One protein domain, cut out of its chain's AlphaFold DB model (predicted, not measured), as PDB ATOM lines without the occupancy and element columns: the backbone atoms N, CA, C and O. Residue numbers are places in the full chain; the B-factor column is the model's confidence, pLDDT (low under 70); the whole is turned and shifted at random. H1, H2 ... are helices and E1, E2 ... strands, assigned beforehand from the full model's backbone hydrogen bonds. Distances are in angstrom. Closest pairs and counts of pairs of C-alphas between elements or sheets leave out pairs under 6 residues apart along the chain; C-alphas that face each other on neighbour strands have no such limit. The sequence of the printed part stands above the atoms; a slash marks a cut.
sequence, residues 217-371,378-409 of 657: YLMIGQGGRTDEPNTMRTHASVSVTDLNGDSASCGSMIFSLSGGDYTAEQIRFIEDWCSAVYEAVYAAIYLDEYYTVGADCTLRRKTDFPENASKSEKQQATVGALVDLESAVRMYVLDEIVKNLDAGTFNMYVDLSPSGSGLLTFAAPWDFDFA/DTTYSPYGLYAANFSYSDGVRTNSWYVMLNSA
ATOM      1  N   TYR A 217      88.697 209.667 335.170       97.56
ATOM      2  CA  TYR A 217      89.152 210.485 336.294       97.56
ATOM      3  C   TYR A 217      87.944 210.947 337.104       97.56
ATOM      4  O   TYR A 217      87.138 211.738 336.618       97.56
ATOM      5  N   LEU A 218      87.825 210.472 338.346       97.56
ATOM      6  CA  LEU A 218      86.866 210.987 339.323       97.56
ATOM      7  C   LEU A 218      87.589 211.958 340.261       97.56
ATOM      8  O   LEU A 218      88.433 211.554 341.060       97.56
ATOM      9  N   MET A 219      87.243 213.236 340.158       96.62
ATOM     10  CA  MET A 219      87.850 214.347 340.882       96.62
ATOM     11  C   MET A 219      86.974 214.733 342.073       96.62
ATOM     12  O   MET A 219      85.843 215.192 341.903       96.62
ATOM     13  N   ILE A 220      87.502 214.553 343.284       94.12
ATOM     14  CA  ILE A 220      86.818 214.872 344.540       94.12
ATOM     15  C   ILE A 220      87.344 216.194 345.091       94.12
ATOM     16  O   ILE A 220      88.534 216.286 345.414       94.12
ATOM     17  N   GLY A 221      86.484 217.206 345.217       91.62
ATOM     18  CA  GLY A 221      86.869 218.536 345.696       91.62
ATOM     19  C   GLY A 221      87.494 218.494 347.093       91.62
ATOM     20  O   GLY A 221      87.032 217.761 347.964       91.62
ATOM     21  N   GLN A 222      88.555 219.278 347.318       85.81
ATOM     22  CA  GLN A 222      89.336 219.221 348.568       85.81
ATOM     23  C   GLN A 222      89.255 220.464 349.459       85.81
ATOM     24  O   GLN A 222      89.865 220.486 350.529       85.81
ATOM     25  N   GLY A 223      88.559 221.529 349.045       74.75
ATOM     26  CA  GLY A 223      88.427 222.734 349.873       74.75
ATOM     27  C   GLY A 223      89.785 223.316 350.302       74.75
ATOM     28  O   GLY A 223      89.954 223.780 351.431       74.75
ATOM     29  N   GLY A 224      90.791 223.255 349.428       74.12
ATOM     30  CA  GLY A 224      92.132 223.783 349.699       74.12
ATOM     31  C   GLY A 224      93.102 222.834 350.410       74.12
ATOM     32  O   GLY A 224      94.235 223.241 350.660       74.12
ATOM     33  N   ARG A 225      92.709 221.594 350.728       79.25
ATOM     34  CA  ARG A 225      93.662 220.576 351.208       79.25
ATOM     35  C   ARG A 225      94.551 220.100 350.075       79.25
ATOM     36  O   ARG A 225      94.106 219.998 348.939       79.25
ATOM     37  N   THR A 226      95.808 219.824 350.393       81.69
ATOM     38  CA  THR A 226      96.845 219.557 349.386       81.69
ATOM     39  C   THR A 226      97.728 218.357 349.696       81.69
ATOM     40  O   THR A 226      98.660 218.074 348.947       81.69
ATOM     41  N   ASP A 227      97.505 217.740 350.844       80.69
ATOM     42  CA  ASP A 227      98.292 216.665 351.437       80.69
ATOM     43  C   ASP A 227      97.708 215.273 351.166       80.69
ATOM     44  O   ASP A 227      98.355 214.271 351.463       80.69
ATOM     45  N   GLU A 228      96.523 215.204 350.558       80.50
ATOM     46  CA  GLU A 228      95.900 213.944 350.163       80.50
ATOM     47  C   GLU A 228      96.682 213.276 349.013       80.50
ATOM     48  O   GLU A 228      97.173 213.960 348.100       80.50
ATOM     49  N   PRO A 229      96.785 211.936 348.994       82.62
ATOM     50  CA  PRO A 229      97.288 211.206 347.837       82.62
ATOM     51  C   PRO A 229      96.518 211.559 346.556       82.62
ATOM     52  O   PRO A 229      95.332 211.901 346.592       82.62
ATOM     53  N   ASN A 230      97.205 211.465 345.415       91.81
ATOM     54  CA  ASN A 230      96.651 211.769 344.092       91.81
ATOM     55  C   ASN A 230      95.990 213.160 343.995       91.81
ATOM     56  O   ASN A 230      94.987 213.334 343.301       91.81
ATOM     57  N   THR A 231      96.520 214.146 344.722       93.38
ATOM     58  CA  THR A 231      96.053 215.531 344.622       93.38
ATOM     59  C   THR A 231      96.447 216.124 343.270       93.38
ATOM     60  O   THR A 231      97.624 216.117 342.919       93.38
ATOM     61  N   MET A 232      95.470 216.701 342.573       93.75
ATOM     62  CA  MET A 232      95.653 217.520 341.378       93.75
ATOM     63  C   MET A 232      95.288 218.985 341.651       93.75
ATOM     64  O   MET A 232      94.411 219.285 342.472       93.75
ATOM     65  N   ARG A 233      95.944 219.910 340.948       94.50
ATOM     66  CA  ARG A 233      95.706 221.354 341.030       94.50
ATOM     67  C   ARG A 233      95.560 221.956 339.641       94.50
ATOM     68  O   ARG A 233      96.510 221.995 338.863       94.50
ATOM     69  N   THR A 234      94.379 222.486 339.347       94.31
ATOM     70  CA  THR A 234      94.205 223.282 338.130       94.31
ATOM     71  C   THR A 234      94.947 224.612 338.276       94.31
ATOM     72  O   THR A 234      95.141 225.129 339.384       94.31
ATOM     73  N   HIS A 235      95.393 225.166 337.155       93.75
ATOM     74  CA  HIS A 235      96.282 226.329 337.117       93.75
ATOM     75  C   HIS A 235      95.839 227.392 336.104       93.75
ATOM     76  O   HIS A 235      96.618 228.288 335.776       93.75
ATOM     77  N   ALA A 236      94.582 227.333 335.655       92.94
ATOM     78  CA  ALA A 236      93.973 228.429 334.916       92.94
ATOM     79  C   ALA A 236      93.947 229.704 335.782       92.94
ATOM     80  O   ALA A 236      93.758 229.646 337.002       92.94
ATOM     81  N   SER A 237      94.140 230.857 335.144       94.00
ATOM     82  CA  SER A 237      94.166 232.164 335.810       94.00
ATOM     83  C   SER A 237      93.409 233.187 334.974       94.00
ATOM     84  O   SER A 237      93.996 233.912 334.170       94.00
ATOM     85  N   VAL A 238      92.096 233.251 335.177       93.56
ATOM     86  CA  VAL A 238      91.191 234.139 334.435       93.56
ATOM     87  C   VAL A 238      90.357 234.986 335.390       93.56
ATOM     88  O   VAL A 238      90.116 234.588 336.528       93.56
ATOM     89  N   SER A 239      89.900 236.155 334.939       95.12
ATOM     90  CA  SER A 239      89.033 237.016 335.747       95.12
ATOM     91  C   SER A 239      87.570 236.741 335.423       95.12
ATOM     92  O   SER A 239      87.102 237.095 334.348       95.12
ATOM     93  N   VAL A 240      86.841 236.133 336.355       92.50
ATOM     94  CA  VAL A 240      85.410 235.834 336.203       92.50
ATOM     95  C   VAL A 240      84.609 236.902 336.936       92.50
ATOM     96  O   VAL A 240      84.930 237.214 338.079       92.50
ATOM     97  N   THR A 241      83.582 237.443 336.281       87.31
ATOM     98  CA  THR A 241      82.613 238.378 336.878       87.31
ATOM     99  C   THR A 241      81.285 237.674 337.100       87.31
ATOM    100  O   THR A 241      80.798 237.037 336.165       87.31
ATOM    101  N   ASP A 242      80.717 237.773 338.295       86.81
ATOM    102  CA  ASP A 242      79.451 237.135 338.651       86.81
ATOM    103  C   ASP A 242      78.209 237.932 338.215       86.81
ATOM    104  O   ASP A 242      78.297 238.893 337.443       86.81
ATOM    105  N   LEU A 243      77.015 237.513 338.662       80.75
ATOM    106  CA  LEU A 243      75.783 238.197 338.276       80.75
ATOM    107  C   LEU A 243      75.588 239.553 338.960       80.75
ATOM    108  O   LEU A 243      74.867 240.387 338.405       80.75
ATOM    109  N   ASN A 244      76.253 239.760 340.096       76.06
ATOM    110  CA  ASN A 244      76.244 240.984 340.886       76.06
ATOM    111  C   ASN A 244      77.244 242.032 340.369       76.06
ATOM    112  O   ASN A 244      77.191 243.189 340.791       76.06
ATOM    113  N   GLY A 245      78.108 241.649 339.427       79.50
ATOM    114  CA  GLY A 245      79.154 242.505 338.872       79.50
ATOM    115  C   GLY A 245      80.485 242.400 339.616       79.50
ATOM    116  O   GLY A 245      81.413 243.135 339.283       79.50
ATOM    117  N   ASP A 246      80.601 241.479 340.574       82.94
ATOM    118  CA  ASP A 246      81.824 241.258 341.330       82.94
ATOM    119  C   ASP A 246      82.783 240.371 340.539       82.94
ATOM    120  O   ASP A 246      82.397 239.344 339.977       82.94
ATOM    121  N   SER A 247      84.059 240.758 340.491       88.44
ATOM    122  CA  SER A 247      85.098 240.022 339.767       88.44
ATOM    123  C   SER A 247      86.107 239.370 340.707       88.44
ATOM    124  O   SER A 247      86.593 239.993 341.652       88.44
ATOM    125  N   ALA A 248      86.510 238.139 340.388       89.69
ATOM    126  CA  ALA A 248      87.586 237.436 341.080       89.69
ATOM    127  C   ALA A 248      88.514 236.699 340.103       89.69
ATOM    128  O   ALA A 248      88.093 236.232 339.041       89.69
ATOM    129  N   SER A 249      89.782 236.543 340.497       92.69
ATOM    130  CA  SER A 249      90.710 235.643 339.803       92.69
ATOM    131  C   SER A 249      90.343 234.195 340.123       92.69
ATOM    132  O   SER A 249      90.234 233.823 341.292       92.69
ATOM    133  N   CYS A 250      90.118 233.398 339.087       93.31
ATOM    134  CA  CYS A 250      89.571 232.049 339.161       93.31
ATOM    135  C   CYS A 250      90.348 231.084 338.259       93.31
ATOM    136  O   CYS A 250      91.122 231.499 337.395       93.31
ATOM    137  N   GLY A 251      90.087 229.787 338.440       89.56
ATOM    138  CA  GLY A 251      90.656 228.715 337.618       89.56
ATOM    139  C   GLY A 251      91.650 227.813 338.353       89.56
ATOM    140  O   GLY A 251      91.944 226.724 337.862       89.56
ATOM    141  N   SER A 252      92.094 228.194 339.558       91.00
ATOM    142  CA  SER A 252      92.887 227.322 340.432       91.00
ATOM    143  C   SER A 252      92.017 226.644 341.491       91.00
ATOM    144  O   SER A 252      91.502 227.285 342.404       91.00
ATOM    145  N   MET A 253      91.844 225.332 341.346       91.00
ATOM    146  CA  MET A 253      91.033 224.461 342.195       91.00
ATOM    147  C   MET A 253      91.832 223.206 342.540       91.00
ATOM    148  O   MET A 253      92.733 222.807 341.801       91.00
ATOM    149  N   ILE A 254      91.501 222.585 343.673       92.62
ATOM    150  CA  ILE A 254      92.225 221.423 344.187       92.62
ATOM    151  C   ILE A 254      91.264 220.251 344.353       92.62
ATOM    152  O   ILE A 254      90.249 220.363 345.050       92.62
ATOM    153  N   PHE A 255      91.628 219.127 343.741       94.31
ATOM    154  CA  PHE A 255      90.884 217.874 343.792       94.31
ATOM    155  C   PHE A 255      91.812 216.731 344.199       94.31
ATOM    156  O   PHE A 255      93.011 216.775 343.940       94.31
ATOM    157  N   SER A 256      91.254 215.686 344.800       94.06
ATOM    158  CA  SER A 256      91.909 214.384 344.924       94.06
ATOM    159  C   SER A 256      91.297 213.443 343.896       94.06
ATOM    160  O   SER A 256      90.071 213.398 343.748       94.06
ATOM    161  N   LEU A 257      92.138 212.708 343.173       94.69
ATOM    162  CA  LEU A 257      91.676 211.685 342.247       94.69
ATOM    163  C   LEU A 257      91.309 210.414 343.014       94.69
ATOM    164  O   LEU A 257      92.131 209.807 343.706       94.69
ATOM    165  N   SER A 258      90.060 209.993 342.853       92.12
ATOM    166  CA  SER A 258      89.542 208.744 343.396       92.12
ATOM    167  C   SER A 258      89.512 207.686 342.299       92.12
ATOM    168  O   SER A 258      88.899 207.903 341.262       92.12
ATOM    169  N   GLY A 259      90.081 206.506 342.550       83.06
ATOM    170  CA  GLY A 259      90.075 205.422 341.556       83.06
ATOM    171  C   GLY A 259      91.294 204.503 341.563       83.06
ATOM    172  O   GLY A 259      91.341 203.581 340.762       83.06
ATOM    173  N   GLY A 260      92.268 204.730 342.448       82.06
ATOM    174  CA  GLY A 260      93.473 203.903 342.572       82.06
ATOM    175  C   GLY A 260      94.738 204.752 342.628       82.06
ATOM    176  O   GLY A 260      94.665 205.955 342.878       82.06
ATOM    177  N   ASP A 261      95.888 204.125 342.398       87.75
ATOM    178  CA  ASP A 261      97.183 204.809 342.344       87.75
ATOM    179  C   ASP A 261      97.374 205.463 340.972       87.75
ATOM    180  O   ASP A 261      97.343 204.766 339.957       87.75
ATOM    181  N   TYR A 262      97.573 206.782 340.936       93.50
ATOM    182  CA  TYR A 262      97.828 207.531 339.701       93.50
ATOM    183  C   TYR A 262      99.317 207.861 339.563       93.50
ATOM    184  O   TYR A 262      99.988 208.199 340.542       93.50
ATOM    185  N   THR A 263      99.844 207.794 338.341       95.19
ATOM    186  CA  THR A 263     101.209 208.244 338.045       95.19
ATOM    187  C   THR A 263     101.293 209.770 338.070       95.19
ATOM    188  O   THR A 263     100.301 210.482 337.897       95.19
ATOM    189  N   ALA A 264     102.502 210.304 338.250       95.06
ATOM    190  CA  ALA A 264     102.714 211.748 338.192       95.06
ATOM    191  C   ALA A 264     102.372 212.313 336.798       95.06
ATOM    192  O   ALA A 264     101.950 213.460 336.681       95.06
ATOM    193  N   GLU A 265     102.552 211.514 335.746       95.94
ATOM    194  CA  GLU A 265     102.193 211.824 334.364       95.94
ATOM    195  C   GLU A 265     100.674 211.929 334.185       95.94
ATOM    196  O   GLU A 265     100.211 212.907 333.603       95.94
ATOM    197  N   GLN A 266      99.903 210.978 334.728       96.88
ATOM    198  CA  GLN A 266      98.436 211.007 334.704       96.88
ATOM    199  C   GLN A 266      97.884 212.223 335.455       96.88
ATOM    200  O   GLN A 266      96.989 212.898 334.950       96.88
ATOM    201  N   ILE A 267      98.443 212.531 336.633       96.88
ATOM    202  CA  ILE A 267      98.044 213.703 337.426       96.88
ATOM    203  C   ILE A 267      98.310 214.993 336.643       96.88
ATOM    204  O   ILE A 267      97.393 215.790 336.473       96.88
ATOM    205  N   ARG A 268      99.521 215.180 336.098       97.00
ATOM    206  CA  ARG A 268      99.840 216.375 335.292       97.00
ATOM    207  C   ARG A 268      98.934 216.507 334.072       97.00
ATOM    208  O   ARG A 268      98.456 217.592 333.775       97.00
ATOM    209  N   PHE A 269      98.662 215.398 333.386       97.88
ATOM    210  CA  PHE A 269      97.779 215.405 332.227       97.88
ATOM    211  C   PHE A 269      96.372 215.905 332.576       97.88
ATOM    212  O   PHE A 269      95.859 216.780 331.885       97.88
ATOM    213  N   ILE A 270      95.749 215.397 333.647       97.75
ATOM    214  CA  ILE A 270      94.398 215.845 334.020       97.75
ATOM    215  C   ILE A 270      94.394 217.278 334.583       97.75
ATOM    216  O   ILE A 270      93.433 218.011 334.359       97.75
ATOM    217  N   GLU A 271      95.475 217.723 335.237       97.69
ATOM    218  CA  GLU A 271      95.670 219.132 335.624       97.69
ATOM    219  C   GLU A 271      95.662 220.064 334.409       97.69
ATOM    220  O   GLU A 271      94.912 221.047 334.394       97.69
ATOM    221  N   ASP A 272      96.473 219.746 333.399       98.25
ATOM    222  CA  ASP A 272      96.600 220.511 332.157       98.25
ATOM    223  C   ASP A 272      95.285 220.483 331.369       98.25
ATOM    224  O   ASP A 272      94.785 221.527 330.947       98.25
ATOM    225  N   TRP A 273      94.669 219.306 331.232       98.50
ATOM    226  CA  TRP A 273      93.415 219.141 330.501       98.50
ATOM    227  C   TRP A 273      92.274 219.934 331.147       98.50
ATOM    228  O   TRP A 273      91.610 220.718 330.468       98.50
ATOM    229  N   CYS A 274      92.063 219.799 332.463       98.25
ATOM    230  CA  CYS A 274      91.015 220.547 333.162       98.25
ATOM    231  C   CYS A 274      91.256 222.060 333.118       98.25
ATOM    232  O   CYS A 274      90.296 222.823 332.998       98.25
ATOM    233  N   SER A 275      92.517 222.502 333.189       98.38
ATOM    234  CA  SER A 275      92.866 223.925 333.082       98.38
ATOM    235  C   SER A 275      92.560 224.464 331.682       98.38
ATOM    236  O   SER A 275      91.903 225.498 331.562       98.38
ATOM    237  N   ALA A 276      92.912 223.721 330.631       98.56
ATOM    238  CA  ALA A 276      92.584 224.075 329.253       98.56
ATOM    239  C   ALA A 276      91.066 224.111 329.005       98.56
ATOM    240  O   ALA A 276      90.566 225.037 328.367       98.56
ATOM    241  N   VAL A 277      90.302 223.154 329.545       98.69
ATOM    242  CA  VAL A 277      88.831 223.188 329.460       98.69
ATOM    243  C   VAL A 277      88.279 224.436 330.150       98.69
ATOM    244  O   VAL A 277      87.439 225.122 329.567       98.69
ATOM    245  N   TYR A 278      88.770 224.781 331.345       98.62
ATOM    246  CA  TYR A 278      88.343 225.987 332.064       98.62
ATOM    247  C   TYR A 278      88.589 227.255 331.235       98.62
ATOM    248  O   TYR A 278      87.690 228.081 331.069       98.62
ATOM    249  N   GLU A 279      89.786 227.391 330.663       98.62
ATOM    250  CA  GLU A 279      90.169 228.530 329.825       98.62
ATOM    251  C   GLU A 279      89.358 228.609 328.526       98.62
ATOM    252  O   GLU A 279      88.943 229.698 328.132       98.62
ATOM    253  N   ALA A 280      89.069 227.474 327.881       98.69
ATOM    254  CA  ALA A 280      88.240 227.428 326.678       98.69
ATOM    255  C   ALA A 280      86.794 227.870 326.953       98.69
ATOM    256  O   ALA A 280      86.211 228.612 326.158       98.69
ATOM    257  N   VAL A 281      86.215 227.446 328.084       98.69
ATOM    258  CA  VAL A 281      84.870 227.870 328.501       98.69
ATOM    259  C   VAL A 281      84.853 229.362 328.829       98.69
ATOM    260  O   VAL A 281      83.957 230.076 328.371       98.69
ATOM    261  N   TYR A 282      85.867 229.849 329.549       98.50
ATOM    262  CA  TYR A 282      86.036 231.273 329.826       98.50
ATOM    263  C   TYR A 282      86.117 232.095 328.535       98.50
ATOM    264  O   TYR A 282      85.344 233.038 328.362       98.50
ATOM    265  N   ALA A 283      86.997 231.714 327.605       98.44
ATOM    266  CA  ALA A 283      87.185 232.412 326.339       98.44
ATOM    267  C   ALA A 283      85.885 232.472 325.521       98.44
ATOM    268  O   ALA A 283      85.517 233.537 325.017       98.44
ATOM    269  N   ALA A 284      85.128 231.369 325.473       98.25
ATOM    270  CA  ALA A 284      83.856 231.328 324.764       98.25
ATOM    271  C   ALA A 284      82.830 232.294 325.379       98.25
ATOM    272  O   ALA A 284      82.152 233.029 324.655       98.25
ATOM    273  N   ILE A 285      82.704 232.311 326.710       96.31
ATOM    274  CA  ILE A 285      81.672 233.089 327.406       96.31
ATOM    275  C   ILE A 285      82.036 234.577 327.501       96.31
ATOM    276  O   ILE A 285      81.196 235.421 327.182       96.31
ATOM    277  N   TYR A 286      83.269 234.896 327.903       94.38
ATOM    278  CA  TYR A 286      83.706 236.258 328.235       94.38
ATOM    279  C   TYR A 286      84.383 236.985 327.074       94.38
ATOM    280  O   TYR A 286      84.233 238.199 326.959       94.38
ATOM    281  N   LEU A 287      85.113 236.270 326.213       95.00
ATOM    282  CA  LEU A 287      85.935 236.887 325.161       95.00
ATOM    283  C   LEU A 287      85.346 236.742 323.754       95.00
ATOM    284  O   LEU A 287      85.814 237.402 322.834       95.00
ATOM    285  N   ASP A 288      84.310 235.914 323.589       94.19
ATOM    286  CA  ASP A 288      83.767 235.539 322.276       94.19
ATOM    287  C   ASP A 288      84.808 234.838 321.375       94.19
ATOM    288  O   ASP A 288      84.777 234.928 320.146       94.19
ATOM    289  N   GLU A 289      85.739 234.112 322.000       97.94
ATOM    290  CA  GLU A 289      86.783 233.336 321.336       97.94
ATOM    291  C   GLU A 289      86.561 231.838 321.563       97.94
ATOM    292  O   GLU A 289      86.271 231.393 322.669       97.94
ATOM    293  N   TYR A 290      86.699 231.035 320.509       98.50
ATOM    294  CA  TYR A 290      86.267 229.640 320.533       98.50
ATOM    295  C   TYR A 290      87.428 228.682 320.293       98.50
ATOM    296  O   TYR A 290      88.182 228.844 319.327       98.50
ATOM    297  N   TYR A 291      87.536 227.655 321.137       98.62
ATOM    298  CA  TYR A 291      88.659 226.721 321.144       98.62
ATOM    299  C   TYR A 291      88.215 225.268 321.324       98.62
ATOM    300  O   TYR A 291      87.218 224.984 321.981       98.62
ATOM    301  N   THR A 292      88.985 224.346 320.755       98.19
ATOM    302  CA  THR A 292      89.015 222.934 321.147       98.19
ATOM    303  C   THR A 292      90.265 222.664 321.984       98.19
ATOM    304  O   THR A 292      91.246 223.406 321.895       98.19
ATOM    305  N   VAL A 293      90.244 221.598 322.784       98.12
ATOM    306  CA  VAL A 293      91.405 221.140 323.563       98.12
ATOM    307  C   VAL A 293      92.080 219.996 322.805       98.12
ATOM    308  O   VAL A 293      91.438 219.006 322.455       98.12
ATOM    309  N   GLY A 294      93.365 220.154 322.483       95.56
ATOM    310  CA  GLY A 294      94.172 219.113 321.848       95.56
ATOM    311  C   GLY A 294      94.522 217.966 322.801       95.56
ATOM    312  O   GLY A 294      94.450 218.114 324.015       95.56
ATOM    313  N   ALA A 295      94.972 216.831 322.257       93.06
ATOM    314  CA  ALA A 295      95.465 215.700 323.059       93.06
ATOM    315  C   ALA A 295      96.702 216.052 323.916       93.06
ATOM    316  O   ALA A 295      96.984 215.401 324.913       93.06
ATOM    317  N   ASP A 296      97.427 217.100 323.531       94.81
ATOM    318  CA  ASP A 296      98.526 217.730 324.264       94.81
ATOM    319  C   ASP A 296      98.048 218.817 325.247       94.81
ATOM    320  O   ASP A 296      98.852 219.620 325.704       94.81
ATOM    321  N   CYS A 297      96.742 218.875 325.531       97.31
ATOM    322  CA  CYS A 297      96.076 219.861 326.390       97.31
ATOM    323  C   CYS A 297      96.214 221.325 325.928       97.31
ATOM    324  O   CYS A 297      95.912 222.244 326.680       97.31
ATOM    325  N   THR A 298      96.623 221.576 324.679       97.50
ATOM    326  CA  THR A 298      96.735 222.939 324.140       97.50
ATOM    327  C   THR A 298      95.433 223.414 323.496       97.50
ATOM    328  O   THR A 298      94.722 222.645 322.841       97.50
ATOM    329  N   LEU A 299      95.123 224.706 323.642       98.31
ATOM    330  CA  LEU A 299      93.967 225.331 322.997       98.31
ATOM    331  C   LEU A 299      94.197 225.511 321.493       98.31
ATOM    332  O   LEU A 299      95.197 226.085 321.056       98.31
ATOM    333  N   ARG A 300      93.235 225.071 320.680       98.19
ATOM    334  CA  ARG A 300      93.265 225.181 319.215       98.19
ATOM    335  C   ARG A 300      92.031 225.922 318.736       98.19
ATOM    336  O   ARG A 300      90.919 225.584 319.123       98.19
ATOM    337  N   ARG A 301      92.211 226.950 317.902       97.88
ATOM    338  CA  ARG A 301      91.097 227.803 317.466       97.88
ATOM    339  C   ARG A 301      90.028 226.979 316.746       97.88
ATOM    340  O   ARG A 301      90.325 226.308 315.758       97.88
ATOM    341  N   LYS A 302      88.789 227.088 317.215       96.31
ATOM    342  CA  LYS A 302      87.602 226.499 316.597       96.31
ATOM    343  C   LYS A 302      87.016 227.485 315.585       96.31
ATOM    344  O   LYS A 302      86.780 228.648 315.909       96.31
ATOM    345  N   THR A 303      86.804 227.040 314.349       93.62
ATOM    346  CA  THR A 303      86.270 227.876 313.251       93.62
ATOM    347  C   THR A 303      85.143 227.205 312.466       93.62
ATOM    348  O   THR A 303      84.468 227.861 311.676       93.62
ATOM    349  N   ASP A 304      84.914 225.918 312.699       94.44
ATOM    350  CA  ASP A 304      83.907 225.064 312.077       94.44
ATOM    351  C   ASP A 304      82.528 225.270 312.726       94.44
ATOM    352  O   ASP A 304      82.013 224.428 313.461       94.44
ATOM    353  N   PHE A 305      81.926 226.427 312.461       96.44
ATOM    354  CA  PHE A 305      80.551 226.732 312.850       96.44
ATOM    355  C   PHE A 305      79.635 226.780 311.621       96.44
ATOM    356  O   PHE A 305      80.108 227.119 310.533       96.44
ATOM    357  N   PRO A 306      78.328 226.490 311.772       92.75
ATOM    358  CA  PRO A 306      77.351 226.734 310.718       92.75
ATOM    359  C   PRO A 306      77.395 228.182 310.213       92.75
ATOM    360  O   PRO A 306      77.640 229.120 310.980       92.75
ATOM    361  N   GLU A 307      77.128 228.370 308.920       90.62
ATOM    362  CA  GLU A 307      77.013 229.701 308.324       90.62
ATOM    363  C   GLU A 307      75.880 230.474 309.023       90.62
ATOM    364  O   GLU A 307      74.760 229.979 309.125       90.62
ATOM    365  N   ASN A 308      76.181 231.677 309.523       89.94
ATOM    366  CA  ASN A 308      75.285 232.527 310.327       89.94
ATOM    367  C   ASN A 308      74.977 232.056 311.763       89.94
ATOM    368  O   ASN A 308      74.052 232.590 312.371       89.94
ATOM    369  N   ALA A 309      75.753 231.129 312.341       89.94
ATOM    370  CA  ALA A 309      75.609 230.785 313.758       89.94
ATOM    371  C   ALA A 309      75.739 232.028 314.662       89.94
ATOM    372  O   ALA A 309      76.721 232.783 314.583       89.94
ATOM    373  N   SER A 310      74.758 232.217 315.537       90.62
ATOM    374  CA  SER A 310      74.733 233.263 316.557       90.62
ATOM    375  C   SER A 310      75.840 233.063 317.597       90.62
ATOM    376  O   SER A 310      76.390 231.970 317.760       90.62
ATOM    377  N   LYS A 311      76.144 234.119 318.360       89.88
ATOM    378  CA  LYS A 311      77.067 234.048 319.503       89.88
ATOM    379  C   LYS A 311      76.672 232.939 320.486       89.88
ATOM    380  O   LYS A 311      77.509 232.138 320.884       89.88
ATOM    381  N   SER A 312      75.383 232.848 320.823       91.25
ATOM    382  CA  SER A 312      74.874 231.814 321.730       91.25
ATOM    383  C   SER A 312      75.101 230.399 321.191       91.25
ATOM    384  O   SER A 312      75.541 229.529 321.940       91.25
ATOM    385  N   GLU A 313      74.845 230.159 319.904       90.44
ATOM    386  CA  GLU A 313      75.047 228.839 319.292       90.44
ATOM    387  C   GLU A 313      76.525 228.447 319.268       90.44
ATOM    388  O   GLU A 313      76.861 227.306 319.584       90.44
ATOM    389  N   LYS A 314      77.423 229.389 318.961       96.50
ATOM    390  CA  LYS A 314      78.871 229.139 318.977       96.50
ATOM    391  C   LYS A 314      79.391 228.849 320.383       96.50
ATOM    392  O   LYS A 314      80.184 227.922 320.558       96.50
ATOM    393  N   GLN A 315      78.916 229.592 321.386       97.00
ATOM    394  CA  GLN A 315      79.232 229.338 322.792       97.00
ATOM    395  C   GLN A 315      78.761 227.947 323.216       97.00
ATOM    396  O   GLN A 315      79.566 227.158 323.699       97.00
ATOM    397  N   GLN A 316      77.492 227.611 322.969       97.06
ATOM    398  CA  GLN A 316      76.935 226.304 323.320       97.06
ATOM    399  C   GLN A 316      77.659 225.152 322.615       97.06
ATOM    400  O   GLN A 316      77.955 224.149 323.255       97.06
ATOM    401  N   ALA A 317      77.990 225.299 321.330       97.62
ATOM    402  CA  ALA A 317      78.727 224.283 320.581       97.62
ATOM    403  C   ALA A 317      80.171 224.108 321.080       97.62
ATOM    404  O   ALA A 317      80.698 223.001 321.050       97.62
ATOM    405  N   THR A 318      80.815 225.186 321.531       98.50
ATOM    406  CA  THR A 318      82.186 225.140 322.062       98.50
ATOM    407  C   THR A 318      82.210 224.534 323.460       98.50
ATOM    408  O   THR A 318      82.932 223.572 323.699       98.50
ATOM    409  N   VAL A 319      81.380 225.050 324.370       98.62
ATOM    410  CA  VAL A 319      81.308 224.562 325.753       98.62
ATOM    411  C   VAL A 319      80.774 223.129 325.786       98.62
ATOM    412  O   VAL A 319      81.355 222.283 326.454       98.62
ATOM    413  N   GLY A 320      79.734 222.817 325.008       98.38
ATOM    414  CA  GLY A 320      79.142 221.478 324.935       98.38
ATOM    415  C   GLY A 320      80.019 220.408 324.278       98.38
ATOM    416  O   GLY A 320      79.694 219.230 324.371       98.38
ATOM    417  N   ALA A 321      81.126 220.790 323.634       98.06
ATOM    418  CA  ALA A 321      82.133 219.846 323.146       98.06
ATOM    419  C   ALA A 321      83.167 219.458 324.219       98.06
ATOM    420  O   ALA A 321      83.979 218.571 323.976       98.06
ATOM    421  N   LEU A 322      83.165 220.137 325.373       98.62
ATOM    422  CA  LEU A 322      84.146 219.957 326.449       98.62
ATOM    423  C   LEU A 322      83.491 219.623 327.797       98.62
ATOM    424  O   LEU A 322      84.083 218.937 328.626       98.62
ATOM    425  N   VAL A 323      82.272 220.113 328.019       98.81
ATOM    426  CA  VAL A 323      81.512 219.988 329.262       98.81
ATOM    427  C   VAL A 323      80.155 219.375 328.951       98.81
ATOM    428  O   VAL A 323      79.469 219.804 328.022       98.81
ATOM    429  N   ASP A 324      79.727 218.415 329.767       98.75
ATOM    430  CA  ASP A 324      78.345 217.959 329.747       98.75
ATOM    431  C   ASP A 324      77.448 219.067 330.327       98.75
ATOM    432  O   ASP A 324      77.297 219.222 331.545       98.75
ATOM    433  N   LEU A 325      76.860 219.858 329.425       98.44
ATOM    434  CA  LEU A 325      75.999 220.992 329.758       98.44
ATOM    435  C   LEU A 325      74.772 220.591 330.580       98.44
ATOM    436  O   LEU A 325      74.300 221.394 331.382       98.44
ATOM    437  N   GLU A 326      74.226 219.394 330.372       98.38
ATOM    438  CA  GLU A 326      73.050 218.943 331.112       98.38
ATOM    439  C   GLU A 326      73.425 218.632 332.565       98.38
ATOM    440  O   GLU A 326      72.728 219.072 333.484       98.38
ATOM    441  N   SER A 327      74.571 217.981 332.779       98.69
ATOM    442  CA  SER A 327      75.117 217.742 334.120       98.69
ATOM    443  C   SER A 327      75.389 219.051 334.873       98.69
ATOM    444  O   SER A 327      74.981 219.206 336.025       98.69
ATOM    445  N   ALA A 328      75.989 220.037 334.194       98.44
ATOM    446  CA  ALA A 328      76.346 221.324 334.781       98.44
ATOM    447  C   ALA A 328      75.108 222.119 335.220       98.44
ATOM    448  O   ALA A 328      75.096 222.680 336.313       98.44
ATOM    449  N   VAL A 329      74.047 222.136 334.404       98.62
ATOM    450  CA  VAL A 329      72.778 222.802 334.748       98.62
ATOM    451  C   VAL A 329      72.112 222.124 335.946       98.62
ATOM    452  O   VAL A 329      71.681 222.809 336.872       98.62
ATOM    453  N   ARG A 330      72.036 220.787 335.958       98.56
ATOM    454  CA  ARG A 330      71.368 220.032 337.033       98.56
ATOM    455  C   ARG A 330      72.091 220.171 338.371       98.56
ATOM    456  O   ARG A 330      71.439 220.413 339.386       98.56
ATOM    457  N   MET A 331      73.419 220.070 338.371       97.88
ATOM    458  CA  MET A 331      74.225 220.254 339.579       97.88
ATOM    459  C   MET A 331      74.230 221.699 340.071       97.88
ATOM    460  O   MET A 331      74.102 221.918 341.272       97.88
ATOM    461  N   TYR A 332      74.274 222.683 339.167       97.69
ATOM    462  CA  TYR A 332      74.099 224.082 339.553       97.69
ATOM    463  C   TYR A 332      72.760 224.303 340.267       97.69
ATOM    464  O   TYR A 332      72.737 224.905 341.336       97.69
ATOM    465  N   VAL A 333      71.649 223.788 339.721       98.44
ATOM    466  CA  VAL A 333      70.331 223.923 340.365       98.44
ATOM    467  C   VAL A 333      70.322 223.269 341.747       98.44
ATOM    468  O   VAL A 333      69.770 223.852 342.677       98.44
ATOM    469  N   LEU A 334      70.958 222.104 341.915       98.25
ATOM    470  CA  LEU A 334      71.079 221.460 343.225       98.25
ATOM    471  C   LEU A 334      71.834 222.350 344.220       98.25
ATOM    472  O   LEU A 334      71.290 222.656 345.280       98.25
ATOM    473  N   ASP A 335      73.049 222.783 343.877       96.50
ATOM    474  CA  ASP A 335      73.903 223.590 344.760       96.50
ATOM    475  C   ASP A 335      73.282 224.961 345.075       96.50
ATOM    476  O   ASP A 335      73.391 225.462 346.198       96.50
ATOM    477  N   GLU A 336      72.547 225.533 344.119       96.56
ATOM    478  CA  GLU A 336      71.772 226.753 344.311       96.56
ATOM    479  C   GLU A 336      70.596 226.528 345.278       96.56
ATOM    480  O   GLU A 336      70.363 227.360 346.154       96.56
ATOM    481  N   ILE A 337      69.867 225.408 345.199       98.06
ATOM    482  CA  ILE A 337      68.794 225.092 346.161       98.06
ATOM    483  C   ILE A 337      69.370 224.887 347.562       98.06
ATOM    484  O   ILE A 337      68.850 225.453 348.525       98.06
ATOM    485  N   VAL A 338      70.419 224.070 347.696       97.12
ATOM    486  CA  VAL A 338      70.865 223.618 349.019       97.12
ATOM    487  C   VAL A 338      71.671 224.665 349.783       97.12
ATOM    488  O   VAL A 338      71.745 224.573 351.008       97.12
ATOM    489  N   LYS A 339      72.263 225.654 349.096       94.44
ATOM    490  CA  LYS A 339      73.119 226.703 349.682       94.44
ATOM    491  C   LYS A 339      74.158 226.136 350.660       94.44
ATOM    492  O   LYS A 339      74.231 226.530 351.824       94.44
ATOM    493  N   ASN A 340      74.910 225.141 350.194       92.12
ATOM    494  CA  ASN A 340      75.896 224.436 351.007       92.12
ATOM    495  C   ASN A 340      77.108 225.327 351.300       92.12
ATOM    496  O   ASN A 340      77.703 225.833 350.362       92.12
ATOM    497  N   LEU A 341      77.525 225.465 352.564       89.81
ATOM    498  CA  LEU A 341      78.732 226.217 352.951       89.81
ATOM    499  C   LEU A 341      79.966 225.860 352.099       89.81
ATOM    500  O   LEU A 341      80.755 226.735 351.736       89.81
ATOM    501  N   ASP A 342      80.086 224.577 351.759       85.00
ATOM    502  CA  ASP A 342      81.184 224.007 350.990       85.00
ATOM    503  C   ASP A 342      80.866 223.850 349.490       85.00
ATOM    504  O   ASP A 342      81.457 223.006 348.829       85.00
ATOM    505  N   ALA A 343      79.989 224.670 348.897       82.50
ATOM    506  CA  ALA A 343      79.649 224.560 347.468       82.50
ATOM    507  C   ALA A 343      80.853 224.703 346.509       82.50
ATOM    508  O   ALA A 343      80.822 224.201 345.388       82.50
ATOM    509  N   GLY A 344      81.946 225.342 346.938       80.62
ATOM    510  CA  GLY A 344      83.225 225.351 346.209       80.62
ATOM    511  C   GLY A 344      84.048 224.055 346.320       80.62
ATOM    512  O   GLY A 344      85.093 223.939 345.684       80.62
ATOM    513  N   THR A 345      83.596 223.080 347.106       84.75
ATOM    514  CA  THR A 345      84.171 221.738 347.279       84.75
ATOM    515  C   THR A 345      83.243 220.724 346.604       84.75
ATOM    516  O   THR A 345      82.490 220.001 347.247       84.75
ATOM    517  N   PHE A 346      83.276 220.702 345.277       91.44
ATOM    518  CA  PHE A 346      82.372 219.917 344.437       91.44
ATOM    519  C   PHE A 346      83.115 218.774 343.742       91.44
ATOM    520  O   PHE A 346      84.346 218.760 343.666       91.44
ATOM    521  N   ASN A 347      82.354 217.814 343.222       95.50
ATOM    522  CA  ASN A 347      82.897 216.662 342.516       95.50
ATOM    523  C   ASN A 347      82.644 216.789 341.012       95.50
ATOM    524  O   ASN A 347      81.603 217.276 340.568       95.50
ATOM    525  N   MET A 348      83.607 216.323 340.227       97.38
ATOM    526  CA  MET A 348      83.490 216.197 338.778       97.38
ATOM    527  C   MET A 348      84.088 214.873 338.334       97.38
ATOM    528  O   MET A 348      84.902 214.274 339.036       97.38
ATOM    529  N   TYR A 349      83.738 214.434 337.136       98.25
ATOM    530  CA  TYR A 349      84.462 213.356 336.487       98.25
ATOM    531  C   TYR A 349      84.566 213.566 334.983       98.25
ATOM    532  O   TYR A 349      83.815 214.338 334.392       98.25
ATOM    533  N   VAL A 350      85.488 212.844 334.360       98.38
ATOM    534  CA  VAL A 350      85.563 212.699 332.907       98.38
ATOM    535  C   VAL A 350      85.975 211.270 332.575       98.38
ATOM    536  O   VAL A 350      86.792 210.678 333.280       98.38
ATOM    537  N   ASP A 351      85.398 210.710 331.516       98.00
ATOM    538  CA  ASP A 351      85.857 209.456 330.923       98.00
ATOM    539  C   ASP A 351      86.575 209.769 329.608       98.00
ATOM    540  O   ASP A 351      85.926 210.093 328.611       98.00
ATOM    541  N   LEU A 352      87.909 209.728 329.642       97.50
ATOM    542  CA  LEU A 352      88.783 209.980 328.492       97.50
ATOM    543  C   LEU A 352      89.192 208.684 327.779       97.50
ATOM    544  O   LEU A 352      90.048 208.718 326.897       97.50
ATOM    545  N   SER A 353      88.606 207.541 328.149       96.19
ATOM    546  CA  SER A 353      88.820 206.296 327.414       96.19
ATOM    547  C   SER A 353      88.232 206.381 325.997       96.19
ATOM    548  O   SER A 353      87.328 207.182 325.749       96.19
ATOM    549  N   PRO A 354      88.655 205.519 325.052       94.81
ATOM    550  CA  PRO A 354      88.122 205.528 323.687       94.81
ATOM    551  C   PRO A 354      86.600 205.321 323.582       94.81
ATOM    552  O   PRO A 354      85.999 205.672 322.568       94.81
ATOM    553  N   SER A 355      85.979 204.721 324.602       94.06
ATOM    554  CA  SER A 355      84.523 204.547 324.716       94.06
ATOM    555  C   SER A 355      83.834 205.599 325.590       94.06
ATOM    556  O   SER A 355      82.607 205.588 325.688       94.06
ATOM    557  N   GLY A 356      84.610 206.455 326.256       95.56
ATOM    558  CA  GLY A 356      84.130 207.501 327.144       95.56
ATOM    559  C   GLY A 356      83.499 208.671 326.394       95.56
ATOM    560  O   GLY A 356      83.649 208.826 325.182       95.56
ATOM    561  N   SER A 357      82.773 209.520 327.123       96.81
ATOM    562  CA  SER A 357      82.157 210.719 326.542       96.81
ATOM    563  C   SER A 357      83.185 211.788 326.163       96.81
ATOM    564  O   SER A 357      82.906 212.615 325.299       96.81
ATOM    565  N   GLY A 358      84.339 211.813 326.837       97.69
ATOM    566  CA  GLY A 358      85.315 212.896 326.751       97.69
ATOM    567  C   GLY A 358      84.851 214.226 327.361       97.69
ATOM    568  O   GLY A 358      85.558 215.223 327.234       97.69
ATOM    569  N   LEU A 359      83.680 214.263 328.006       98.56
ATOM    570  CA  LEU A 359      83.073 215.483 328.538       98.56
ATOM    571  C   LEU A 359      83.275 215.596 330.050       98.56
ATOM    572  O   LEU A 359      82.974 214.664 330.802       98.56
ATOM    573  N   LEU A 360      83.719 216.769 330.505       98.69
ATOM    574  CA  LEU A 360      83.749 217.102 331.925       98.69
ATOM    575  C   LEU A 360      82.315 217.131 332.465       98.69
ATOM    576  O   LEU A 360      81.478 217.900 331.992       98.69
ATOM    577  N   THR A 361      82.035 216.280 333.442       98.75
ATOM    578  CA  THR A 361      80.691 216.028 333.962       98.75
ATOM    579  C   THR A 361      80.608 216.425 335.435       98.75
ATOM    580  O   THR A 361      81.450 216.026 336.241       98.75
ATOM    581  N   PHE A 362      79.582 217.198 335.790       98.00
ATOM    582  CA  PHE A 362      79.289 217.638 337.156       98.00
ATOM    583  C   PHE A 362      78.299 216.659 337.782       98.00
ATOM    584  O   PHE A 362      77.185 216.505 337.283       98.00
ATOM    585  N   ALA A 363      78.684 215.980 338.862       96.31
ATOM    586  CA  ALA A 363      77.844 214.966 339.499       96.31
ATOM    587  C   ALA A 363      78.411 214.552 340.864       96.31
ATOM    588  O   ALA A 363      79.329 215.178 341.389       96.31
ATOM    589  N   ALA A 364      77.899 213.447 341.412       96.06
ATOM    590  CA  ALA A 364      78.335 212.864 342.674       96.06
ATOM    591  C   ALA A 364      78.264 213.853 343.859       96.06
ATOM    592  O   ALA A 364      79.254 213.983 344.586       96.06
ATOM    593  N   PRO A 365      77.122 214.546 344.063       95.12
ATOM    594  CA  PRO A 365      76.942 215.478 345.175       95.12
ATOM    595  C   PRO A 365      77.255 214.814 346.526       95.12
ATOM    596  O   PRO A 365      76.907 213.651 346.744       95.12
ATOM    597  N   TRP A 366      77.918 215.534 347.436       92.88
ATOM    598  CA  TRP A 366      78.327 215.022 348.749       92.88
ATOM    599  C   TRP A 366      78.468 216.160 349.785       92.88
ATOM    600  O   TRP A 366      78.606 217.313 349.402       92.88
ATOM    601  N   ASP A 367      78.489 215.811 351.077       86.81
ATOM    602  CA  ASP A 367      78.795 216.700 352.223       86.81
ATOM    603  C   ASP A 367      77.786 217.841 352.480       86.81
ATOM    604  O   ASP A 367      78.105 219.019 352.369       86.81
ATOM    605  N   PHE A 368      76.537 217.504 352.827       92.75
ATOM    606  CA  PHE A 368      75.438 218.479 352.989       92.75
ATOM    607  C   PHE A 368      75.006 218.741 354.440       92.75
ATOM    608  O   PHE A 368      73.935 219.303 354.679       92.75
ATOM    609  N   ASP A 369      75.811 218.367 355.432       86.62
ATOM    610  CA  ASP A 369      75.517 218.651 356.839       86.62
ATOM    611  C   ASP A 369      75.552 220.159 357.158       86.62
ATOM    612  O   ASP A 369      74.862 220.610 358.076       86.62
ATOM    613  N   PHE A 370      76.253 220.966 356.351       90.25
ATOM    614  CA  PHE A 370      76.298 222.437 356.450       90.25
ATOM    615  C   PHE A 370      75.418 223.178 355.434       90.25
ATOM    616  O   PHE A 370      75.566 224.387 355.240       90.25
ATOM    617  N   ALA A 371      74.474 222.476 354.814       94.50
ATOM    618  CA  ALA A 371      73.526 223.042 353.863       94.50
ATOM    619  C   ALA A 371      72.177 223.403 354.516       94.50
ATOM    620  O   ALA A 371      71.952 223.184 355.711       94.50
ATOM    621  N   ASP A 378      74.795 234.845 356.671       79.00
ATOM    622  CA  ASP A 378      73.544 235.325 356.073       79.00
ATOM    623  C   ASP A 378      73.274 234.694 354.705       79.00
ATOM    624  O   ASP A 378      72.153 234.274 354.414       79.00
ATOM    625  N   THR A 379      74.319 234.529 353.887       82.06
ATOM    626  CA  THR A 379      74.194 233.967 352.541       82.06
ATOM    627  C   THR A 379      73.758 232.505 352.533       82.06
ATOM    628  O   THR A 379      73.111 232.102 351.579       82.06
ATOM    629  N   THR A 380      74.083 231.703 353.545       88.25
ATOM    630  CA  THR A 380      73.747 230.265 353.610       88.25
ATOM    631  C   THR A 380      72.645 229.964 354.632       88.25
ATOM    632  O   THR A 380      71.981 228.931 354.538       88.25
ATOM    633  N   TYR A 381      72.402 230.883 355.573       85.19
ATOM    634  CA  TYR A 381      71.265 230.862 356.488       85.19
ATOM    635  C   TYR A 381      69.976 231.330 355.819       85.19
ATOM    636  O   TYR A 381      68.927 230.730 356.028       85.19
ATOM    637  N   SER A 382      70.026 232.404 355.029       84.19
ATOM    638  CA  SER A 382      68.839 232.957 354.381       84.19
ATOM    639  C   SER A 382      68.364 232.041 353.247       84.19
ATOM    640  O   SER A 382      69.188 231.602 352.436       84.19
ATOM    641  N   PRO A 383      67.050 231.773 353.116       82.56
ATOM    642  CA  PRO A 383      66.507 231.081 351.948       82.56
ATOM    643  C   PRO A 383      66.487 231.974 350.692       82.56
ATOM    644  O   PRO A 383      66.234 231.491 349.591       82.56
ATOM    645  N   TYR A 384      66.767 233.269 350.821       82.31
ATOM    646  CA  TYR A 384      66.654 234.243 349.733       82.31
ATOM    647  C   TYR A 384      68.000 234.527 349.059       82.31
ATOM    648  O   TYR A 384      69.064 234.213 349.602       82.31
ATOM    649  N   GLY A 385      67.946 235.128 347.870       81.50
ATOM    650  CA  GLY A 385      69.119 235.549 347.101       81.50
ATOM    651  C   GLY A 385      69.806 234.409 346.347       81.50
ATOM    652  O   GLY A 385      69.792 233.253 346.784       81.50
ATOM    653  N   LEU A 386      70.412 234.744 345.204       87.75
ATOM    654  CA  LEU A 386      71.250 233.803 344.464       87.75
ATOM    655  C   LEU A 386      72.550 233.533 345.229       87.75
ATOM    656  O   LEU A 386      73.070 234.413 345.917       87.75
ATOM    657  N   TYR A 387      73.061 232.314 345.108       89.56
ATOM    658  CA  TYR A 387      74.140 231.780 345.922       89.56
ATOM    659  C   TYR A 387      75.264 231.166 345.087       89.56
ATOM    660  O   TYR A 387      76.341 231.740 345.016       89.56
ATOM    661  N   ALA A 388      75.030 230.032 344.430       92.19
ATOM    662  CA  ALA A 388      76.033 229.307 343.657       92.19
ATOM    663  C   ALA A 388      76.441 230.062 342.380       92.19
ATOM    664  O   ALA A 388      77.528 229.833 341.849       92.19
ATOM    665  N   ALA A 389      75.590 230.969 341.890       86.81
ATOM    666  CA  ALA A 389      75.898 231.847 340.761       86.81
ATOM    667  C   ALA A 389      76.741 233.083 341.116       86.81
ATOM    668  O   ALA A 389      77.187 233.769 340.196       86.81
ATOM    669  N   ASN A 390      76.952 233.373 342.404       87.31
ATOM    670  CA  ASN A 390      77.600 234.598 342.869       87.31
ATOM    671  C   ASN A 390      78.804 234.309 343.761       87.31
ATOM    672  O   ASN A 390      78.865 233.283 344.441       87.31
ATOM    673  N   PHE A 391      79.753 235.241 343.794       86.88
ATOM    674  CA  PHE A 391      80.802 235.196 344.797       86.88
ATOM    675  C   PHE A 391      80.214 235.516 346.170       86.88
ATOM    676  O   PHE A 391      79.459 236.468 346.352       86.88
ATOM    677  N   SER A 392      80.579 234.709 347.165       80.88
ATOM    678  CA  SER A 392      80.312 235.025 348.566       80.88
ATOM    679  C   SER A 392      81.613 235.365 349.271       80.88
ATOM    680  O   SER A 392      82.572 234.593 349.248       80.88
ATOM    681  N   TYR A 393      81.620 236.523 349.925       75.31
ATOM    682  CA  TYR A 393      82.731 237.000 350.749       75.31
ATOM    683  C   TYR A 393      82.531 236.697 352.239       75.31
ATOM    684  O   TYR A 393      83.337 237.115 353.072       75.31
ATOM    685  N   SER A 394      81.464 235.970 352.584       73.69
ATOM    686  CA  SER A 394      81.246 235.497 353.948       73.69
ATOM    687  C   SER A 394      82.350 234.522 354.349       73.69
ATOM    688  O   SER A 394      82.690 233.602 353.606       73.69
ATOM    689  N   ASP A 395      82.899 234.717 355.547       66.38
ATOM    690  CA  ASP A 395      83.997 233.905 356.075       66.38
ATOM    691  C   ASP A 395      83.662 232.404 356.037       66.38
ATOM    692  O   ASP A 395      82.678 231.964 356.622       66.38
ATOM    693  N   GLY A 396      84.486 231.609 355.355       63.09
ATOM    694  CA  GLY A 396      84.307 230.160 355.239       63.09
ATOM    695  C   GLY A 396      83.347 229.685 354.143       63.09
ATOM    696  O   GLY A 396      83.305 228.481 353.902       63.09
ATOM    697  N   VAL A 397      82.633 230.576 353.442       69.69
ATOM    698  CA  VAL A 397      81.830 230.197 352.267       69.69
ATOM    699  C   VAL A 397      82.741 230.063 351.049       69.69
ATOM    700  O   VAL A 397      83.497 230.975 350.715       69.69
ATOM    701  N   ARG A 398      82.670 228.922 350.360       72.88
ATOM    702  CA  ARG A 398      83.452 228.673 349.141       72.88
ATOM    703  C   ARG A 398      82.557 228.770 347.916       72.88
ATOM    704  O   ARG A 398      81.505 228.145 347.878       72.88
ATOM    705  N   THR A 399      83.004 229.504 346.901       83.88
ATOM    706  CA  THR A 399      82.275 229.650 345.631       83.88
ATOM    707  C   THR A 399      82.838 228.698 344.578       83.88
ATOM    708  O   THR A 399      84.056 228.566 344.453       83.88
ATOM    709  N   ASN A 400      81.968 228.059 343.793       91.12
ATOM    710  CA  ASN A 400      82.369 227.305 342.609       91.12
ATOM    711  C   ASN A 400      82.400 228.227 341.383       91.12
ATOM    712  O   ASN A 400      81.359 228.589 340.829       91.12
ATOM    713  N   SER A 401      83.598 228.590 340.929       93.31
ATOM    714  CA  SER A 401      83.763 229.539 339.827       93.31
ATOM    715  C   SER A 401      83.288 229.011 338.465       93.31
ATOM    716  O   SER A 401      83.037 229.821 337.574       93.31
ATOM    717  N   TRP A 402      83.088 227.695 338.295       96.38
ATOM    718  CA  TRP A 402      82.431 227.158 337.097       96.38
ATOM    719  C   TRP A 402      80.989 227.632 336.985       96.38
ATOM    720  O   TRP A 402      80.571 228.059 335.913       96.38
ATOM    721  N   TYR A 403      80.232 227.581 338.083       95.81
ATOM    722  CA  TYR A 403      78.838 228.012 338.083       95.81
ATOM    723  C   TYR A 403      78.721 229.509 337.844       95.81
ATOM    724  O   TYR A 403      77.877 229.917 337.052       95.81
ATOM    725  N   VAL A 404      79.595 230.308 338.457       94.38
ATOM    726  CA  VAL A 404      79.660 231.756 338.216       94.38
ATOM    727  C   VAL A 404      79.919 232.039 336.733       94.38
ATOM    728  O   VAL A 404      79.156 232.753 336.083       94.38
ATOM    729  N   MET A 405      80.950 231.406 336.165       95.75
ATOM    730  CA  MET A 405      81.326 231.565 334.760       95.75
ATOM    731  C   MET A 405      80.199 231.147 333.805       95.75
ATOM    732  O   MET A 405      79.889 231.880 332.868       95.75
ATOM    733  N   LEU A 406      79.564 229.997 334.040       97.50
ATOM    734  CA  LEU A 406      78.465 229.497 333.212       97.50
ATOM    735  C   LEU A 406      77.220 230.385 333.319       97.50
ATOM    736  O   LEU A 406      76.616 230.711 332.296       97.50
ATOM    737  N   ASN A 407      76.865 230.837 334.524       95.12
ATOM    738  CA  ASN A 407      75.702 231.697 334.739       95.12
ATOM    739  C   ASN A 407      75.833 233.063 334.073       95.12
ATOM    740  O   ASN A 407      74.806 233.678 333.794       95.12
ATOM    741  N   SER A 408      77.036 233.528 333.736       89.38
ATOM    742  CA  SER A 408      77.216 234.747 332.940       89.38
ATOM    743  C   SER A 408      76.625 234.635 331.533       89.38
ATOM    744  O   SER A 408      76.152 235.634 330.979       89.38
ATOM    745  N   ALA A 409      76.517 233.424 330.985       88.12
ATOM    746  CA  ALA A 409      75.907 233.187 329.686       88.12
ATOM    747  C   ALA A 409      74.369 233.118 329.757       88.12
ATOM    748  O   ALA A 409      73.791 232.301 330.475       88.12
TER     749      ALA A 409
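AT A GLANCE: This is residues 217 to 371 and 378 to 409 of the 657 residues of an uncharacterized protein of Clostridiales bacterium (UniProt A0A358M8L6). A long helix, H1, runs between a strongly twisted four-strand sheet, E2 E5 E1 E8, beside its first half, and a small hairpin, E6 and E7, on its other side. Near the last residues of H1, H2 runs back beside it, and the short helix H5 sits in the middle between the hairpin of E3 and E4 and the helix H3, while the small H4 lies far out. The printed part has 187 residues with five named helices and eight named strands, in the order E1 E2 E3 E4 E5 H1 E6 E7 H2 H3 E8 H4 H5, and the four-strand sheet is antiparallel throughout. The class is mixed, helices and strands, with under half of the residues, 90, in named elements. The whole is compact, with a radius of gyration of the C-alphas of 16.3 A, and spans 47 by 43 by 27 A.

IN THESE COORDINATES: Begin with the largest sheet: across it come E2, residues 231 to 233, E5, residues 254 to 258, 13.0 A long, E1, residues 217 to 221, 12.6 A, and E8, residues 347 to 351, 14.0 A. Find C-alpha 217, where E1 begins, at (89.152, 210.485, 336.294). Then look for H1, residues 264 to 287, which runs 32.9 A from C-alpha 264 at (102.714, 211.748, 338.192) to C-alpha 287 at (85.935, 236.887, 325.161). The strands outside this sheet are E3, residues 238 to 241, E4, residues 247 to 250, E6, residues 291 to 293, and E7, residues 299 to 301. The other helices are H2, residues 311 to 319, 12.1 A, H3, residues 325 to 338, 20.1 A, H4, residues 378 to 381, 5.0 A, and H5, residues 401 to 407, 9.8 A.

HOW THE PARTS SIT: In the sheet, E2 and E8 are the edge strands, and the strands' lines turn by 89 degrees from edge to edge. Look for N 232 and O 255 at 2.8 A between E2 and E5, N 220 and O 256 at 2.9 A between E5 and E1, and N 219 and O 348 at 2.8 A between E1 and E8. H1 is on this sheet with its residues 264 to 275, at the sheet's level with a height of 3.5 A; the C-alphas of Arg 233 in E2 and Glu 271 are 5.8 A apart, the closest of the two elements. The hairpin of E6 and E7 has N 292 and O 300 at 2.8 A, and the closest C-alphas of E6 and H1 are those of Tyr 291 and Ala 280, 5.6 A. With residues 280 to 285 alone H1 touches H2, Ala 284 and Gln 315 being closest by C-alphas at 5.4 A, at a shallow tilt of 5 degrees, opposite ways. With residues 278 to 285 alone it touches H5, at a shallow tilt of 33 degrees, only just short of steep, the same way; the closest C-alphas are those of Tyr 282 and Met 405, 6.8 A. In the hairpin of E3 and E4, N 250 and O 238 are 2.8 A apart, and the closest C-alphas of E3 and H5 are those of Val 240 and Met 405, 6.1 A. H3 and H5 are close but not clearly touching, about perpendicular at 75 degrees, with the C-alphas of Tyr 332 and Tyr 403 closest at 6.3 A. H4 touches no helix. Every O i to N i+4 pair is within hydrogen-bond range in H1, H2, H3 and H5; H4 is too short for such a pair.

THE WHOLE: The two C-alphas farthest apart are those of Asp 227 and Glu 307, 49.8 A. Residues 372 to 377 are not printed, and C-alphas 371 and 378 across this cut are 12.5 A apart. The link from H4 to H5, 19 residues, is long. Residues 352 to 371 hold no named element, though 361 to 362 pair antiparallel with 348 to 349 of E8. The mean pLDDT of the printed part is 92.2; residues 395 to 397 are under 70.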